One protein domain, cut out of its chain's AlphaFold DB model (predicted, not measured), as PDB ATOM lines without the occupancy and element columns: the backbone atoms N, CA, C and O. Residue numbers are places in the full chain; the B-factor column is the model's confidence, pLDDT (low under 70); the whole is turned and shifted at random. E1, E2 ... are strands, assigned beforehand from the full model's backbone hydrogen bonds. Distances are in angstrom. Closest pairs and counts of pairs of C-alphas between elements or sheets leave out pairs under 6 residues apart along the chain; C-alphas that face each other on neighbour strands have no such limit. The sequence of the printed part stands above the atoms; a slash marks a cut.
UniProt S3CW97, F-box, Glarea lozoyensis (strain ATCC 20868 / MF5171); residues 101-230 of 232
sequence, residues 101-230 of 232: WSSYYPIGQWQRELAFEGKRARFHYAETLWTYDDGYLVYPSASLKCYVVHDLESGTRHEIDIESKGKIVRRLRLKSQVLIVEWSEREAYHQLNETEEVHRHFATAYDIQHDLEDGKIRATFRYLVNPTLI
ATOM      1  N   TRP A 101     153.347 196.524 111.610       76.25
ATOM      2  CA  TRP A 101     154.088 195.636 112.505       76.25
ATOM      3  C   TRP A 101     153.299 195.272 113.776       76.25
ATOM      4  O   TRP A 101     153.670 194.326 114.464       76.25
ATOM      5  N   SER A 102     152.235 196.014 114.098       75.88
ATOM      6  CA  SER A 102     151.388 195.830 115.287       75.88
ATOM      7  C   SER A 102     149.966 195.376 114.961       75.88
ATOM      8  O   SER A 102     149.131 195.336 115.864       75.88
ATOM      9  N   SER A 103     149.672 195.064 113.693       81.31
ATOM     10  CA  SER A 103     148.347 194.622 113.252       81.31
ATOM     11  C   SER A 103     147.872 193.430 114.078       81.31
ATOM     12  O   SER A 103     148.495 192.365 114.067       81.31
ATOM     13  N   TYR A 104     146.761 193.617 114.792       80.50
ATOM     14  CA  TYR A 104     146.208 192.610 115.683       80.50
ATOM     15  C   TYR A 104     144.711 192.467 115.513       80.50
ATOM     16  O   TYR A 104     143.963 193.439 115.599       80.50
ATOM     17  N   TYR A 105     144.280 191.221 115.368       79.88
ATOM     18  CA  TYR A 105     142.870 190.884 115.375       79.88
ATOM     19  C   TYR A 105     142.659 189.639 116.239       79.88
ATOM     20  O   TYR A 105     142.967 188.530 115.792       79.88
ATOM     21  N   PRO A 106     142.145 189.778 117.474       76.81
ATOM     22  CA  PRO A 106     141.925 188.626 118.332       76.81
ATOM     23  C   PRO A 106     140.890 187.701 117.699       76.81
ATOM     24  O   PRO A 106     139.845 188.145 117.228       76.81
ATOM     25  N   ILE A 107     141.143 186.397 117.744       70.44
ATOM     26  CA  ILE A 107     140.114 185.417 117.401       70.44
ATOM     27  C   ILE A 107     139.202 185.259 118.623       70.44
ATOM     28  O   ILE A 107     139.646 184.887 119.716       70.44
ATOM     29  N   GLY A 108     137.913 185.565 118.449       66.69
ATOM     30  CA  GLY A 108     136.889 185.248 119.440       66.69
ATOM     31  C   GLY A 108     136.891 183.743 119.699       66.69
ATOM     32  O   GLY A 108     136.770 182.953 118.769       66.69
ATOM     33  N   GLN A 109     137.066 183.330 120.955       66.12
ATOM     34  CA  GLN A 109     136.926 181.912 121.294       66.12
ATOM     35  C   GLN A 109     135.446 181.657 121.575       66.12
ATOM     36  O   GLN A 109     134.844 182.416 122.333       66.12
ATOM     37  N   TRP A 110     134.889 180.601 120.983       60.94
ATOM     38  CA  TRP A 110     133.455 180.297 121.007       60.94
ATOM     39  C   TRP A 110     132.939 179.950 122.413       60.94
ATOM     40  O   TRP A 110     131.806 180.283 122.749       60.94
ATOM     41  N   GLN A 111     133.772 179.343 123.267       67.88
ATOM     42  CA  GLN A 111     133.454 179.041 124.666       67.88
ATOM     43  C   GLN A 111     134.699 179.215 125.540       67.88
ATOM     44  O   GLN A 111     135.722 178.575 125.310       67.88
ATOM     45  N   ARG A 112     134.617 180.089 126.548       72.69
ATOM     46  CA  ARG A 112     135.682 180.309 127.535       72.69
ATOM     47  C   ARG A 112     135.180 179.902 128.912       72.69
ATOM     48  O   ARG A 112     134.352 180.596 129.505       72.69
ATOM     49  N   GLU A 113     135.701 178.795 129.420       82.62
ATOM     50  CA  GLU A 113     135.398 178.301 130.761       82.62
ATOM     51  C   GLU A 113     136.689 178.189 131.576       82.62
ATOM     52  O   GLU A 113     137.688 177.641 131.117       82.62
ATOM     53  N   LEU A 114     136.671 178.707 132.804       80.19
ATOM     54  CA  LEU A 114     137.652 178.354 133.821       80.19
ATOM     55  C   LEU A 114     137.224 177.032 134.438       80.19
ATOM     56  O   LEU A 114     136.146 176.965 135.024       80.19
ATOM     57  N   ALA A 115     138.076 176.015 134.343       83.69
ATOM     58  CA  ALA A 115     137.888 174.744 135.024       83.69
ATOM     59  C   ALA A 115     138.935 174.585 136.135       83.69
ATOM     60  O   ALA A 115     140.135 174.635 135.873       83.69
ATOM     61  N   PHE A 116     138.486 174.387 137.374       83.56
ATOM     62  CA  PHE A 116     139.361 174.098 138.511       83.56
ATOM     63  C   PHE A 116     138.654 173.155 139.488       83.56
ATOM     64  O   PHE A 116     137.543 173.445 139.924       83.56
ATOM     65  N   GLU A 117     139.282 172.018 139.810       87.06
ATOM     66  CA  GLU A 117     138.761 171.014 140.760       87.06
ATOM     67  C   GLU A 117     137.294 170.613 140.491       87.06
ATOM     68  O   GLU A 117     136.445 170.613 141.380       87.06
ATOM     69  N   GLY A 118     136.969 170.324 139.226       88.12
ATOM     70  CA  GLY A 118     135.620 169.923 138.802       88.12
ATOM     71  C   GLY A 118     134.593 171.061 138.748       88.12
ATOM     72  O   GLY A 118     133.481 170.854 138.267       88.12
ATOM     73  N   LYS A 119     134.953 172.275 139.177       87.12
ATOM     74  CA  LYS A 119     134.111 173.469 139.060       87.12
ATOM     75  C   LYS A 119     134.388 174.172 137.742       87.12
ATOM     76  O   LYS A 119     135.544 174.287 137.333       87.12
ATOM     77  N   ARG A 120     133.327 174.669 137.106       90.06
ATOM     78  CA  ARG A 120     133.401 175.467 135.881       90.06
ATOM     79  C   ARG A 120     132.770 176.834 136.092       90.06
ATOM     80  O   ARG A 120     131.726 176.941 136.729       90.06
ATOM     81  N   ALA A 121     133.398 177.869 135.554       86.50
ATOM     82  CA  ALA A 121     132.872 179.228 135.550       86.50
ATOM     83  C   ALA A 121     133.120 179.885 134.192       86.50
ATOM     84  O   ALA A 121     134.120 179.600 133.536       86.50
ATOM     85  N   ARG A 122     132.234 180.792 133.772       80.69
ATOM     86  CA  ARG A 122     132.451 181.577 132.551       80.69
ATOM     87  C   ARG A 122     133.681 182.466 132.709       80.69
ATOM     88  O   ARG A 122     133.853 183.123 133.735       80.69
ATOM     89  N   PHE A 123     134.514 182.508 131.677       77.75
ATOM     90  CA  PHE A 123     135.705 183.347 131.641       77.75
ATOM     91  C   PHE A 123     135.545 184.447 130.594       77.75
ATOM     92  O   PHE A 123     135.542 184.196 129.394       77.75
ATOM     93  N   HIS A 124     135.384 185.683 131.057       69.50
ATOM     94  CA  HIS A 124     134.974 186.803 130.206       69.50
ATOM     95  C   HIS A 124     136.130 187.667 129.684       69.50
ATOM     96  O   HIS A 124     135.893 188.603 128.923       69.50
ATOM     97  N   TYR A 125     137.376 187.393 130.075       72.19
ATOM     98  CA  TYR A 125     138.507 188.207 129.630       72.19
ATOM     99  C   TYR A 125     138.821 187.932 128.165       72.19
ATOM    100  O   TYR A 125     138.924 186.770 127.780       72.19
ATOM    101  N   ALA A 126     138.972 188.998 127.373       72.12
ATOM    102  CA  ALA A 126     139.384 188.948 125.973       72.12
ATOM    103  C   ALA A 126     140.823 188.419 125.819       72.12
ATOM    104  O   ALA A 126     141.598 188.403 126.770       72.12
ATOM    105  N   GLU A 127     141.170 187.967 124.610       76.69
ATOM    106  CA  GLU A 127     142.559 187.594 124.299       76.69
ATOM    107  C   GLU A 127     143.446 188.830 124.359       76.69
ATOM    108  O   GLU A 127     143.108 189.888 123.812       76.69
ATOM    109  N   THR A 128     144.578 188.691 125.033       83.12
ATOM    110  CA  THR A 128     145.531 189.772 125.217       83.12
ATOM    111  C   THR A 128     146.575 189.759 124.117       83.12
ATOM    112  O   THR A 128     147.058 188.715 123.688       83.12
ATOM    113  N   LEU A 129     147.003 190.957 123.726       85.62
ATOM    114  CA  LEU A 129     148.147 191.171 122.838       85.62
ATOM    115  C   LEU A 129     149.506 190.915 123.496       85.62
ATOM    116  O   LEU A 129     150.547 191.292 122.973       85.62
ATOM    117  N   TRP A 130     149.491 190.338 124.686       91.62
ATOM    118  CA  TRP A 130     150.661 190.092 125.493       91.62
ATOM    119  C   TRP A 130     150.529 188.728 126.145       91.62
ATOM    120  O   TRP A 130     149.422 188.234 126.377       91.62
ATOM    121  N   THR A 131     151.669 188.133 126.448       93.69
ATOM    122  CA  THR A 131     151.757 186.840 127.116       93.69
ATOM    123  C   THR A 131     152.865 186.886 128.155       93.69
ATOM    124  O   THR A 131     153.810 187.665 128.032       93.69
ATOM    125  N   TYR A 132     152.720 186.093 129.206       93.50
ATOM    126  CA  TYR A 132     153.656 186.049 130.316       93.50
ATOM    127  C   TYR A 132     153.937 184.601 130.687       93.50
ATOM    128  O   TYR A 132     153.004 183.831 130.912       93.50
ATOM    129  N   ASP A 133     155.214 184.265 130.822       92.06
ATOM    130  CA  ASP A 133     155.646 183.032 131.466       92.06
ATOM    131  C   ASP A 133     157.011 183.242 132.111       92.06
ATOM    132  O   ASP A 133     157.863 183.971 131.614       92.06
ATOM    133  N   ASP A 134     157.182 182.615 133.265       85.19
ATOM    134  CA  ASP A 134     158.441 182.544 134.001       85.19
ATOM    135  C   ASP A 134     159.232 183.853 134.214       85.19
ATOM    136  O   ASP A 134     160.450 183.857 134.287       85.19
ATOM    137  N   GLY A 135     158.545 184.985 134.395       88.00
ATOM    138  CA  GLY A 135     159.216 186.279 134.616       88.00
ATOM    139  C   GLY A 135     159.399 187.112 133.349       88.00
ATOM    140  O   GLY A 135     159.656 188.306 133.467       88.00
ATOM    141  N   TYR A 136     159.145 186.541 132.175       92.62
ATOM    142  CA  TYR A 136     159.181 187.247 130.903       92.62
ATOM    143  C   TYR A 136     157.782 187.665 130.473       92.62
ATOM    144  O   TYR A 136     156.858 186.851 130.426       92.62
ATOM    145  N   LEU A 137     157.628 188.942 130.139       95.50
ATOM    146  CA  LEU A 137     156.428 189.501 129.533       95.50
ATOM    147  C   LEU A 137     156.732 189.852 128.076       95.50
ATOM    148  O   LEU A 137     157.602 190.677 127.811       95.50
ATOM    149  N   VAL A 138     155.988 189.268 127.140       95.62
ATOM    150  CA  VAL A 138     156.100 189.572 125.707       95.62
ATOM    151  C   VAL A 138     154.909 190.398 125.263       95.62
ATOM    152  O   VAL A 138     153.770 190.015 125.529       95.62
ATOM    153  N   TYR A 139     155.154 191.525 124.594       94.06
ATOM    154  CA  TYR A 139     154.102 192.433 124.124       94.06
ATOM    155  C   TYR A 139     154.586 193.341 122.981       94.06
ATOM    156  O   TYR A 139     155.786 193.597 122.867       94.06
ATOM    157  N   PRO A 140     153.674 193.890 122.156       93.12
ATOM    158  CA  PRO A 140     154.007 194.943 121.209       93.12
ATOM    159  C   PRO A 140     154.107 196.286 121.944       93.12
ATOM    160  O   PRO A 140     153.115 196.819 122.446       93.12
ATOM    161  N   SER A 141     155.306 196.847 122.029       92.19
ATOM    162  CA  SER A 141     155.575 198.121 122.694       92.19
ATOM    163  C   SER A 141     155.156 199.294 121.814       92.19
ATOM    164  O   SER A 141     155.712 199.503 120.739       92.19
ATOM    165  N   ALA A 142     154.207 200.112 122.281       89.25
ATOM    166  CA  ALA A 142     153.814 201.332 121.571       89.25
ATOM    167  C   ALA A 142     154.960 202.357 121.514       89.25
ATOM    168  O   ALA A 142     155.081 203.093 120.537       89.25
ATOM    169  N   SER A 143     155.799 202.393 122.554       88.62
ATOM    170  CA  SER A 143     156.916 203.336 122.671       88.62
ATOM    171  C   SER A 143     158.082 202.974 121.752       88.62
ATOM    172  O   SER A 143     158.601 203.851 121.072       88.62
ATOM    173  N   LEU A 144     158.470 201.691 121.713       88.69
ATOM    174  CA  LEU A 144     159.591 201.211 120.885       88.69
ATOM    175  C   LEU A 144     159.167 200.838 119.462       88.69
ATOM    176  O   LEU A 144     159.998 200.699 118.577       88.69
ATOM    177  N   LYS A 145     157.860 200.728 119.227       89.06
ATOM    178  CA  LYS A 145     157.270 200.359 117.942       89.06
ATOM    179  C   LYS A 145     157.726 198.985 117.416       89.06
ATOM    180  O   LYS A 145     157.894 198.801 116.213       89.06
ATOM    181  N   CYS A 146     157.906 198.028 118.321       90.19
ATOM    182  CA  CYS A 146     158.304 196.652 118.030       90.19
ATOM    183  C   CYS A 146     157.765 195.692 119.103       90.19
ATOM    184  O   CYS A 146     157.175 196.123 120.100       90.19
ATOM    185  N   TYR A 147     157.950 194.387 118.904       93.38
ATOM    186  CA  TYR A 147     157.718 193.404 119.961       93.38
ATOM    187  C   TYR A 147     158.896 193.383 120.928       93.38
ATOM    188  O   TYR A 147     160.049 193.535 120.534       93.38
ATOM    189  N   VAL A 148     158.590 193.217 122.211       95.31
ATOM    190  CA  VAL A 148     159.569 193.298 123.294       95.31
ATOM    191  C   VAL A 148     159.405 192.106 124.215       95.31
ATOM    192  O   VAL A 148     158.278 191.765 124.578       95.31
ATOM    193  N   VAL A 149     160.528 191.531 124.640       96.06
ATOM    194  CA  VAL A 149     160.618 190.693 125.836       96.06
ATOM    195  C   VAL A 149     161.059 191.582 126.993       96.06
ATOM    196  O   VAL A 149     162.143 192.162 126.976       96.06
ATOM    197  N   HIS A 150     160.205 191.712 127.999       94.88
ATOM    198  CA  HIS A 150     160.502 192.418 129.237       94.88
ATOM    199  C   HIS A 150     160.773 191.392 130.330       94.88
ATOM    200  O   HIS A 150     159.875 190.652 130.737       94.88
ATOM    201  N   ASP A 151     162.018 191.352 130.789       91.88
ATOM    202  CA  ASP A 151     162.411 190.597 131.967       91.88
ATOM    203  C   ASP A 151     161.984 191.375 133.218       91.88
ATOM    204  O   ASP A 151     162.566 192.404 133.562       91.88
ATOM    205  N   LEU A 152     160.946 190.888 133.897       88.94
ATOM    206  CA  LEU A 152     160.389 191.536 135.085       88.94
ATOM    207  C   LEU A 152     161.290 191.411 136.321       88.94
ATOM    208  O   LEU A 152     161.027 192.070 137.328       88.94
ATOM    209  N   GLU A 153     162.301 190.542 136.293       83.69
ATOM    210  CA  GLU A 153     163.253 190.407 137.391       83.69
ATOM    211  C   GLU A 153     164.333 191.485 137.331       83.69
ATOM    212  O   GLU A 153     164.563 192.167 138.331       83.69
ATOM    213  N   SER A 154     164.953 191.666 136.165       85.06
ATOM    214  CA  SER A 154     165.968 192.707 135.954       85.06
ATOM    215  C   SER A 154     165.374 194.076 135.601       85.06
ATOM    216  O   SER A 154     166.048 195.095 135.745       85.06
ATOM    217  N   GLY A 155     164.120 194.122 135.138       88.69
ATOM    218  CA  GLY A 155     163.482 195.320 134.584       88.69
ATOM    219  C   GLY A 155     163.998 195.698 133.190       88.69
ATOM    220  O   GLY A 155     163.722 196.798 132.702       88.69
ATOM    221  N   THR A 156     164.782 194.819 132.555       91.38
ATOM    222  CA  THR A 156     165.360 195.064 131.230       91.38
ATOM    223  C   THR A 156     164.376 194.708 130.121       91.38
ATOM    224  O   THR A 156     163.531 193.821 130.252       91.38
ATOM    225  N   ARG A 157     164.465 195.436 129.006       94.00
ATOM    226  CA  ARG A 157     163.594 195.268 127.841       94.00
ATOM    227  C   ARG A 157     164.455 195.021 126.619       94.00
ATOM    228  O   ARG A 157     165.360 195.806 126.349       94.00
ATOM    229  N   HIS A 158     164.131 193.967 125.887       94.25
ATOM    230  CA  HIS A 158     164.860 193.545 124.699       94.25
ATOM    231  C   HIS A 158     163.902 193.478 123.522       94.25
ATOM    232  O   HIS A 158     162.829 192.880 123.622       94.25
ATOM    233  N   GLU A 159     164.271 194.126 122.424       93.88
ATOM    234  CA  GLU A 159     163.506 194.059 121.183       93.88
ATOM    235  C   GLU A 159     163.641 192.663 120.577       93.88
ATOM    236  O   GLU A 159     164.738 192.106 120.523       93.88
ATOM    237  N   ILE A 160     162.526 192.107 120.114       92.94
ATOM    238  CA  ILE A 160     162.508 190.837 119.398       92.94
ATOM    239  C   ILE A 160     161.880 191.017 118.024       92.94
ATOM    240  O   ILE A 160     160.859 191.693 117.867       92.94
ATOM    241  N   ASP A 161     162.484 190.375 117.031       89.75
ATOM    242  CA  ASP A 161     161.920 190.301 115.694       89.75
ATOM    243  C   ASP A 161     161.092 189.022 115.556       89.75
ATOM    244  O   ASP A 161     161.594 187.910 115.706       89.75
ATOM    245  N   ILE A 162     159.800 189.195 115.296       89.69
ATOM    246  CA  ILE A 162     158.874 188.103 114.971       89.69
ATOM    247  C   ILE A 162     158.405 188.192 113.512       89.69
ATOM    248  O   ILE A 162     157.399 187.588 113.132       89.69
ATOM    249  N   GLU A 163     159.090 189.006 112.703       87.31
ATOM    250  CA  GLU A 163     158.780 189.272 111.302       87.31
ATOM    251  C   GLU A 163     157.301 189.643 111.108       87.31
ATOM    252  O   GLU A 163     156.608 189.075 110.264       87.31
ATOM    253  N   SER A 164     156.763 190.542 111.939       84.62
ATOM    254  CA  SER A 164     155.316 190.815 111.983       84.62
ATOM    255  C   SER A 164     154.782 191.609 110.788       84.62
ATOM    256  O   SER A 164     153.570 191.726 110.619       84.62
ATOM    257  N   LYS A 165     155.655 192.176 109.949       85.50
ATOM    258  CA  LYS A 165     155.239 192.936 108.762       85.50
ATOM    259  C   LYS A 165     154.486 192.029 107.785       85.50
ATOM    260  O   LYS A 165     154.892 190.899 107.543       85.50
ATOM    261  N   GLY A 166     153.372 192.522 107.242       84.12
ATOM    262  CA  GLY A 166     152.489 191.742 106.363       84.12
ATOM    263  C   GLY A 166     151.660 190.657 107.068       84.12
ATOM    264  O   GLY A 166     150.863 189.984 106.415       84.12
ATOM    265  N   LYS A 167     151.797 190.503 108.393       88.31
ATOM    266  CA  LYS A 167     151.064 189.522 109.200       88.31
ATOM    267  C   LYS A 167     150.033 190.231 110.077       88.31
ATOM    268  O   LYS A 167     150.302 191.283 110.652       88.31
ATOM    269  N   ILE A 168     148.854 189.634 110.222       88.62
ATOM    270  CA  ILE A 168     147.887 190.009 111.259       88.62
ATOM    271  C   ILE A 168     148.082 189.040 112.416       88.62
ATOM    272  O   ILE A 168     147.721 187.868 112.312       88.62
ATOM    273  N   VAL A 169     148.652 189.514 113.523       89.81
ATOM    274  CA  VAL A 169     148.827 188.688 114.721       89.81
ATOM    275  C   VAL A 169     147.456 188.415 115.336       89.81
ATOM    276  O   VAL A 169     146.617 189.304 115.478       89.81
ATOM    277  N   ARG A 170     147.213 187.153 115.680       87.50
ATOM    278  CA  ARG A 170     145.955 186.659 116.250       87.50
ATOM    279  C   ARG A 170     146.115 186.292 117.720       87.50
ATOM    280  O   ARG A 170     145.197 186.535 118.504       87.50
ATOM    281  N   ARG A 171     147.268 185.727 118.100       88.69
ATOM    282  CA  ARG A 171     147.578 185.343 119.485       88.69
ATOM    283  C   ARG A 171     149.084 185.236 119.734       88.69
ATOM    284  O   ARG A 171     149.830 184.823 118.852       88.69
ATOM    285  N   LEU A 172     149.497 185.537 120.965       91.69
ATOM    286  CA  LEU A 172     150.823 185.227 121.504       91.69
ATOM    287  C   LEU A 172     150.699 184.239 122.666       91.69
ATOM    288  O   LEU A 172     149.857 184.419 123.548       91.69
ATOM    289  N   ARG A 173     151.559 183.220 122.707       92.69
ATOM    290  CA  ARG A 173     151.661 182.290 123.841       92.69
ATOM    291  C   ARG A 173     153.119 182.014 124.158       92.69
ATOM    292  O   ARG A 173     153.816 181.445 123.331       92.69
ATOM    293  N   LEU A 174     153.563 182.387 125.352       94.44
ATOM    294  CA  LEU A 174     154.881 182.026 125.858       94.44
ATOM    295  C   LEU A 174     154.740 180.857 126.829       94.44
ATOM    296  O   LEU A 174     153.912 180.898 127.741       94.44
ATOM    297  N   LYS A 175     155.552 179.818 126.643       92.38
ATOM    298  CA  LYS A 175     155.697 178.748 127.627       92.38
ATOM    299  C   LYS A 175     157.092 178.163 127.580       92.38
ATOM    300  O   LYS A 175     157.538 177.770 126.509       92.38
ATOM    301  N   SER A 176     157.753 178.059 128.731       89.06
ATOM    302  CA  SER A 176     159.070 177.419 128.839       89.06
ATOM    303  C   SER A 176     160.059 177.983 127.812       89.06
ATOM    304  O   SER A 176     160.718 177.230 127.104       89.06
ATOM    305  N   GLN A 177     160.096 179.316 127.703       90.69
ATOM    306  CA  GLN A 177     160.915 180.072 126.745       90.69
ATOM    307  C   GLN A 177     160.593 179.825 125.258       90.69
ATOM    308  O   GLN A 177     161.303 180.321 124.398       90.69
ATOM    309  N   VAL A 178     159.495 179.143 124.924       93.31
ATOM    310  CA  VAL A 178     158.999 179.030 123.545       93.31
ATOM    311  C   VAL A 178     157.847 180.005 123.342       93.31
ATOM    312  O   VAL A 178     156.808 179.900 124.001       93.31
ATOM    313  N   LEU A 179     158.026 180.961 122.434       95.31
ATOM    314  CA  LEU A 179     157.002 181.906 122.008       95.31
ATOM    315  C   LEU A 179     156.310 181.387 120.747       95.31
ATOM    316  O   LEU A 179     156.921 181.266 119.692       95.31
ATOM    317  N   ILE A 180     155.011 181.137 120.842       94.75
ATOM    318  CA  ILE A 180     154.148 180.826 119.706       94.75
ATOM    319  C   ILE A 180     153.414 182.100 119.293       94.75
ATOM    320  O   ILE A 180     152.731 182.727 120.108       94.75
ATOM    321  N   VAL A 181     153.536 182.447 118.016       93.12
ATOM    322  CA  VAL A 181     152.831 183.552 117.365       93.12
ATOM    323  C   VAL A 181     151.841 182.959 116.370       93.12
ATOM    324  O   VAL A 181     152.235 182.434 115.331       93.12
ATOM    325  N   GLU A 182     150.549 183.039 116.682       92.38
ATOM    326  CA  GLU A 182     149.477 182.714 115.737       92.38
ATOM    327  C   GLU A 182     149.180 183.958 114.898       92.38
ATOM    328  O   GLU A 182     148.975 185.044 115.451       92.38
ATOM    329  N   TRP A 183     149.136 183.821 113.575       91.88
ATOM    330  CA  TRP A 183     148.917 184.938 112.657       91.88
ATOM    331  C   TRP A 183     148.133 184.517 111.408       91.88
ATOM    332  O   TRP A 183     147.974 183.330 111.126       91.88
ATOM    333  N   SER A 184     147.606 185.494 110.673       90.38
ATOM    334  CA  SER A 184     147.055 185.293 109.330       90.38
ATOM    335  C   SER A 184     147.711 186.228 108.326       90.38
ATOM    336  O   SER A 184     148.192 187.303 108.701       90.38
ATOM    337  N   GLU A 185     147.706 185.842 107.055       88.69
ATOM    338  CA  GLU A 185     148.065 186.760 105.971       88.69
ATOM    339  C   GLU A 185     147.183 188.010 106.030       88.69
ATOM    340  O   GLU A 185     146.009 187.944 106.411       88.69
ATOM    341  N   ARG A 186     147.773 189.164 105.710       84.50
ATOM    342  CA  ARG A 186     147.033 190.425 105.673       84.50
ATOM    343  C   ARG A 186     146.093 190.499 104.480       84.50
ATOM    344  O   ARG A 186     144.972 190.968 104.627       84.50
ATOM    345  N   GLU A 187     146.566 190.054 103.325       85.56
ATOM    346  CA  GLU A 187     145.761 189.968 102.115       85.56
ATOM    347  C   GLU A 187     144.937 188.681 102.138       85.56
ATOM    348  O   GLU A 187     145.350 187.666 102.714       85.56
ATOM    349  N   ALA A 188     143.745 188.742 101.553       82.94
ATOM    350  CA  ALA A 188     142.904 187.574 101.382       82.94
ATOM    351  C   ALA A 188     143.564 186.602 100.396       82.94
ATOM    352  O   ALA A 188     144.018 186.992  99.323       82.94
ATOM    353  N   TYR A 189     143.585 185.321 100.749       82.75
ATOM    354  CA  TYR A 189     144.017 184.261  99.845       82.75
ATOM    355  C   TYR A 189     142.951 183.972  98.784       82.75
ATOM    356  O   TYR A 189     143.267 183.723  97.622       82.75
ATOM    357  N   HIS A 190     141.684 183.985  99.196       81.56
ATOM    358  CA  HIS A 190     140.548 183.738  98.321       81.56
ATOM    359  C   HIS A 190     139.324 184.511  98.800       81.56
ATOM    360  O   HIS A 190     139.113 184.655 100.002       81.56
ATOM    361  N   GLN A 191     138.499 184.967  97.867       85.44
ATOM    362  CA  GLN A 191     137.226 185.606  98.167       85.44
ATOM    363  C   GLN A 191     136.111 184.563  98.048       85.44
ATOM    364  O   GLN A 191     135.959 183.950  96.995       85.44
ATOM    365  N   LEU A 192     135.355 184.332  99.126       79.75
ATOM    366  CA  LEU A 192     134.234 183.382  99.118       79.75
ATOM    367  C   LEU A 192     132.981 184.002  98.500       79.75
ATOM    368  O   LEU A 192     132.229 183.319  97.810       79.75
ATOM    369  N   ASN A 193     132.748 185.287  98.768       85.56
ATOM    370  CA  ASN A 193     131.645 186.075  98.224       85.56
ATOM    371  C   ASN A 193     131.961 187.578  98.329       85.56
ATOM    372  O   ASN A 193     133.054 187.967  98.735       85.56
ATOM    373  N   GLU A 194     131.004 188.441  97.982       82.75
ATOM    374  CA  GLU A 194     131.172 189.905  98.001       82.75
ATOM    375  C   GLU A 194     131.568 190.477  99.377       82.75
ATOM    376  O   GLU A 194     132.095 191.584  99.445       82.75
ATOM    377  N   THR A 195     131.335 189.735 100.464       80.31
ATOM    378  CA  THR A 195     131.537 190.196 101.848       80.31
ATOM    379  C   THR A 195     132.524 189.366 102.668       80.31
ATOM    380  O   THR A 195     132.967 189.821 103.721       80.31
ATOM    381  N   GLU A 196     132.863 188.157 102.221       78.75
ATOM    382  CA  GLU A 196     133.668 187.199 102.977       78.75
ATOM    383  C   GLU A 196     134.955 186.841 102.241       78.75
ATOM    384  O   GLU A 196     134.962 186.373 101.098       78.75
ATOM    385  N   GLU A 197     136.054 187.002 102.966       83.44
ATOM    386  CA  GLU A 197     137.408 186.730 102.516       83.44
ATOM    387  C   GLU A 197     138.049 185.655 103.399       83.44
ATOM    388  O   GLU A 197     137.890 185.628 104.623       83.44
ATOM    389  N   VAL A 198     138.795 184.750 102.771       81.69
ATOM    390  CA  VAL A 198     139.551 183.692 103.440       81.69
ATOM    391  C   VAL A 198     141.000 184.113 103.531       81.69
ATOM    392  O   VAL A 198     141.673 184.316 102.522       81.69
ATOM    393  N   HIS A 199     141.507 184.156 104.757       86.88
ATOM    394  CA  HIS A 199     142.921 184.358 105.039       86.88
ATOM    395  C   HIS A 199     143.551 183.031 105.448       86.88
ATOM    396  O   HIS A 199     142.971 182.273 106.230       86.88
ATOM    397  N   ARG A 200     144.765 182.745 104.967       87.00
ATOM    398  CA  ARG A 200     145.522 181.599 105.481       87.00
ATOM    399  C   ARG A 200     146.020 181.910 106.884       87.00
ATOM    400  O   ARG A 200     146.512 183.006 107.157       87.00
ATOM    401  N   HIS A 201     145.873 180.932 107.767       89.06
ATOM    402  CA  HIS A 201     146.319 180.999 109.152       89.06
ATOM    403  C   HIS A 201     147.598 180.197 109.322       89.06
ATOM    404  O   HIS A 201     147.755 179.154 108.695       89.06
ATOM    405  N   PHE A 202     148.476 180.673 110.195       91.19
ATOM    406  CA  PHE A 202     149.771 180.082 110.494       91.19
ATOM    407  C   PHE A 202     150.079 180.204 111.984       91.19
ATOM    408  O   PHE A 202     149.555 181.076 112.682       91.19
ATOM    409  N   ALA A 203     150.962 179.337 112.466       92.75
ATOM    410  CA  ALA A 203     151.585 179.480 113.769       92.75
ATOM    411  C   ALA A 203     153.100 179.361 113.611       92.75
ATOM    412  O   ALA A 203     153.596 178.375 113.067       92.75
ATOM    413  N   THR A 204     153.834 180.356 114.096       94.12
ATOM    414  CA  THR A 204     155.298 180.335 114.116       94.12
ATOM    415  C   THR A 204     155.784 180.187 115.548       94.12
ATOM    416  O   THR A 204     155.307 180.898 116.433       94.12
ATOM    417  N   ALA A 205     156.723 179.272 115.778       95.00
ATOM    418  CA  ALA A 205     157.373 179.097 117.070       95.00
ATOM    419  C   ALA A 205     158.770 179.732 117.063       95.00
ATOM    420  O   ALA A 205     159.542 179.537 116.121       95.00
ATOM    421  N   TYR A 206     159.090 180.442 118.140       94.31
ATOM    422  CA  TYR A 206     160.384 181.059 118.397       94.31
ATOM    423  C   TYR A 206     160.927 180.577 119.742       94.31
ATOM    424  O   TYR A 206     160.180 180.519 120.718       94.31
ATOM    425  N   ASP A 207     162.217 180.275 119.809       92.94
ATOM    426  CA  ASP A 207     162.917 180.084 121.077       92.94
ATOM    427  C   ASP A 207     163.394 181.448 121.593       92.94
ATOM    428  O   ASP A 207     164.028 182.215 120.869       92.94
ATOM    429  N   ILE A 208     163.070 181.765 122.844       91.19
ATOM    430  CA  ILE A 208     163.510 182.971 123.545       91.19
ATOM    431  C   ILE A 208     164.813 182.638 124.264       91.19
ATOM    432  O   ILE A 208     164.810 181.916 125.258       91.19
ATOM    433  N   GLN A 209     165.925 183.148 123.748       88.50
ATOM    434  CA  GLN A 209     167.263 182.810 124.225       88.50
ATOM    435  C   GLN A 209     167.994 184.050 124.724       88.50
ATOM    436  O   GLN A 209     167.827 185.143 124.184       88.50
ATOM    437  N   HIS A 210     168.820 183.856 125.750       83.62
ATOM    438  CA  HIS A 210     169.805 184.843 126.173       83.62
ATOM    439  C   HIS A 210     171.047 184.679 125.311       83.62
ATOM    440  O   HIS A 210     171.640 183.601 125.277       83.62
ATOM    441  N   ASP A 211     171.427 185.743 124.626       78.06
ATOM    442  CA  ASP A 211     172.730 185.837 123.999       78.06
ATOM    443  C   ASP A 211     173.774 186.067 125.103       78.06
ATOM    444  O   ASP A 211     173.694 187.009 125.897       78.06
ATOM    445  N   LEU A 212     174.710 185.125 125.198       72.75
ATOM    446  CA  LEU A 212     175.720 185.076 126.251       72.75
ATOM    447  C   LEU A 212     176.789 186.164 126.080       72.75
ATOM    448  O   LEU A 212     177.491 186.461 127.045       72.75
ATOM    449  N   GLU A 213     176.925 186.748 124.886       72.88
ATOM    450  CA  GLU A 213     177.980 187.721 124.586       72.88
ATOM    451  C   GLU A 213     177.565 189.162 124.901       72.88
ATOM    452  O   GLU A 213     178.345 189.920 125.479       72.88
ATOM    453  N   ASP A 214     176.338 189.550 124.548       79.50
ATOM    454  CA  ASP A 214     175.827 190.917 124.723       79.50
ATOM    455  C   ASP A 214     174.722 191.027 125.791       79.50
ATOM    456  O   ASP A 214     174.246 192.130 126.080       79.50
ATOM    457  N   GLY A 215     174.329 189.903 126.406       76.75
ATOM    458  CA  GLY A 215     173.287 189.839 127.432       76.75
ATOM    459  C   GLY A 215     171.892 190.172 126.903       76.75
ATOM    460  O   GLY A 215     170.993 190.482 127.692       76.75
ATOM    461  N   LYS A 216     171.702 190.171 125.575       84.44
ATOM    462  CA  LYS A 216     170.410 190.472 124.958       84.44
ATOM    463  C   LYS A 216     169.537 189.239 124.883       84.44
ATOM    464  O   LYS A 216     170.001 188.137 124.621       84.44
ATOM    465  N   ILE A 217     168.235 189.444 125.017       87.44
ATOM    466  CA  ILE A 217     167.264 188.391 124.729       87.44
ATOM    467  C   ILE A 217     166.859 188.479 123.261       87.44
ATOM    468  O   ILE A 217     166.477 189.548 122.787       87.44
ATOM    469  N   ARG A 218     166.913 187.353 122.548       88.19
ATOM    470  CA  ARG A 218     166.508 187.248 121.141       88.19
ATOM    471  C   ARG A 218     165.432 186.183 120.964       88.19
ATOM    472  O   ARG A 218     165.363 185.222 121.727       88.19
ATOM    473  N   ALA A 219     164.593 186.376 119.952       88.44
ATOM    474  CA  ALA A 219     163.650 185.371 119.485       88.44
ATOM    475  C   ALA A 219     164.235 184.700 118.239       88.44
ATOM    476  O   ALA A 219     164.371 185.336 117.197       88.44
ATOM    477  N   THR A 220     164.586 183.424 118.346       88.31
ATOM    478  CA  THR A 220     165.158 182.648 117.240       88.31
ATOM    479  C   THR A 220     164.071 181.781 116.627       88.31
ATOM    480  O   THR A 220     163.396 181.040 117.340       88.31
ATOM    481  N   PHE A 221     163.877 181.869 115.310       88.19
ATOM    482  CA  PHE A 221     162.906 181.033 114.604       88.19
ATOM    483  C   PHE A 221     163.199 179.547 114.832       88.19
ATOM    484  O   PHE A 221     164.330 179.097 114.647       88.19
ATOM    485  N   ARG A 222     162.164 178.784 115.193       84.44
ATOM    486  CA  ARG A 222     162.270 177.341 115.415       84.44
ATOM    487  C   ARG A 222     161.624 176.548 114.286       84.44
ATOM    488  O   ARG A 222     162.275 175.704 113.684       84.44
ATOM    489  N   TYR A 223     160.340 176.790 114.020       81.19
ATOM    490  CA  TYR A 223     159.597 176.165 112.920       81.19
ATOM    491  C   TYR A 223     158.258 176.877 112.660       81.19
ATOM    492  O   TYR A 223     157.729 177.593 113.516       81.19
ATOM    493  N   LEU A 224     157.701 176.645 111.469       81.06
ATOM    494  CA  LEU A 224     156.397 177.134 111.021       81.06
ATOM    495  C   LEU A 224     155.416 175.959 110.933       81.06
ATOM    496  O   LEU A 224     155.715 174.947 110.301       81.06
ATOM    497  N   VAL A 225     154.230 176.112 111.518       74.19
ATOM    498  CA  VAL A 225     153.113 175.175 111.372       74.19
ATOM    499  C   VAL A 225     152.020 175.832 110.547       74.19
ATOM    500  O   VAL A 225     151.605 176.958 110.831       74.19
ATOM    501  N   ASN A 226     151.510 175.103 109.556       62.41
ATOM    502  CA  ASN A 226     150.256 175.451 108.910       62.41
ATOM    503  C   ASN A 226     149.098 174.755 109.665       62.41
ATOM    504  O   ASN A 226     148.954 173.537 109.545       62.41
ATOM    505  N   PRO A 227     148.283 175.471 110.462       52.38
ATOM    506  CA  PRO A 227     147.171 174.909 111.223       52.38
ATOM    507  C   PRO A 227     146.093 174.236 110.364       52.38
ATOM    508  O   PRO A 227     145.310 173.475 110.919       52.38
ATOM    509  N   THR A 228     146.071 174.410 109.033       50.09
ATOM    510  CA  THR A 228     145.198 173.589 108.161       50.09
ATOM    511  C   THR A 228     145.549 172.093 108.163       50.09
ATOM    512  O   THR A 228     144.747 171.289 107.703       50.09
ATOM    513  N   LEU A 229     146.698 171.702 108.728       36.19
ATOM    514  CA  LEU A 229     147.096 170.304 108.941       36.19
ATOM    515  C   LEU A 229     146.847 169.794 110.373       36.19
ATOM    516  O   LEU A 229     147.150 168.638 110.659       36.19
ATOM    517  N   ILE A 230     146.301 170.619 111.273       36.19
ATOM    518  CA  ILE A 230     145.883 170.176 112.610       36.19
ATOM    519  C   ILE A 230     144.361 170.051 112.597       36.19
ATOM    520  O   ILE A 230     143.629 170.972 112.955       36.19
TER     521      ILE A 230
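This is residues 101 to 230 of the 232 residues of the protein "F-box" of Glarea lozoyensis (strain ATCC 20868 / MF5171) (UniProt S3CW97). Two strongly twisted four-stranded sheets, E3 to E6 and E7 to E10, stack face to face as a sandwich, and a small hairpin, E1 and E2, sticks out far from it. A second projection, the tip of the loop between E8 and E9 at residues 190 to 198, also sticks out. The printed part has 130 residues, with ten named strands, E1 to E10 in chain order, and no named helix; the class is all strand, though the strands hold 64 residues, under half. Each sheet is antiparallel, in the order E3 E4 E5 E6 and E7 E8 E9 E10. The whole is only just compact, close to loose, with a radius of gyration of the C-alphas of 16.7 A and spans of 53 by 42 by 30 A.

E1, residues 113 to 116, and E2, residues 119 to 122, form an antiparallel hairpin, with N 114 and O 121 2.8 A apart, within hydrogen-bond range. E3, residues 131 to 133, E4, 136 to 141, E5, 146 to 151, and E6, 156 to 160, form a meander, each strand the antiparallel neighbour of the one before. Within hydrogen-bond range are N 138 and O 131, 2.8 A, N 141 and O 146, 2.8 A, and N 149 and O 158, 2.9 A. E7, residues 167 to 175, E8, 178 to 185, E9, 201 to 210, and E10, 217 to 225, form a second meander. Here N 170 and O 182, N 179 and O 206, and N 207 and O 220 are each 2.8 A apart. In the sandwich the facing parts are 9.3 A apart centre to centre, with the strands at 28 degrees. Of edge strands E3 and E7 the closest C-alphas are those of Thr 131 and Arg 173, 5.6 A; of edge strands E6 and E10, those of Ile 160 and Ala 219, 5.6 A. E1 is apart from E7.

E1 begins at C-alpha 113, (135.398, 178.301, 130.761). E4 measures 14.1 A, E5 15.7 A and E6 12.9 A from first to last C-alpha. E7, 21.8 A, bends by 67 degrees at residue 170. E8 measures 22.1 A and E9, the longest strand by residues, 29.3 A. E10, 23.5 A, ends at C-alpha 225, (153.113, 175.175, 111.372).

The C-alphas of Glu 194 and Glu 213, the two farthest apart, are 53.9 A apart. The printed part has no cut. The link E8 to E9, 15 residues, is long; in it residues 190 to 191 pair antiparallel with 197 to 198. The mean pLDDT of the printed part is 84.5; residues 108 to 111, 124 and 226 to 230 are under 70.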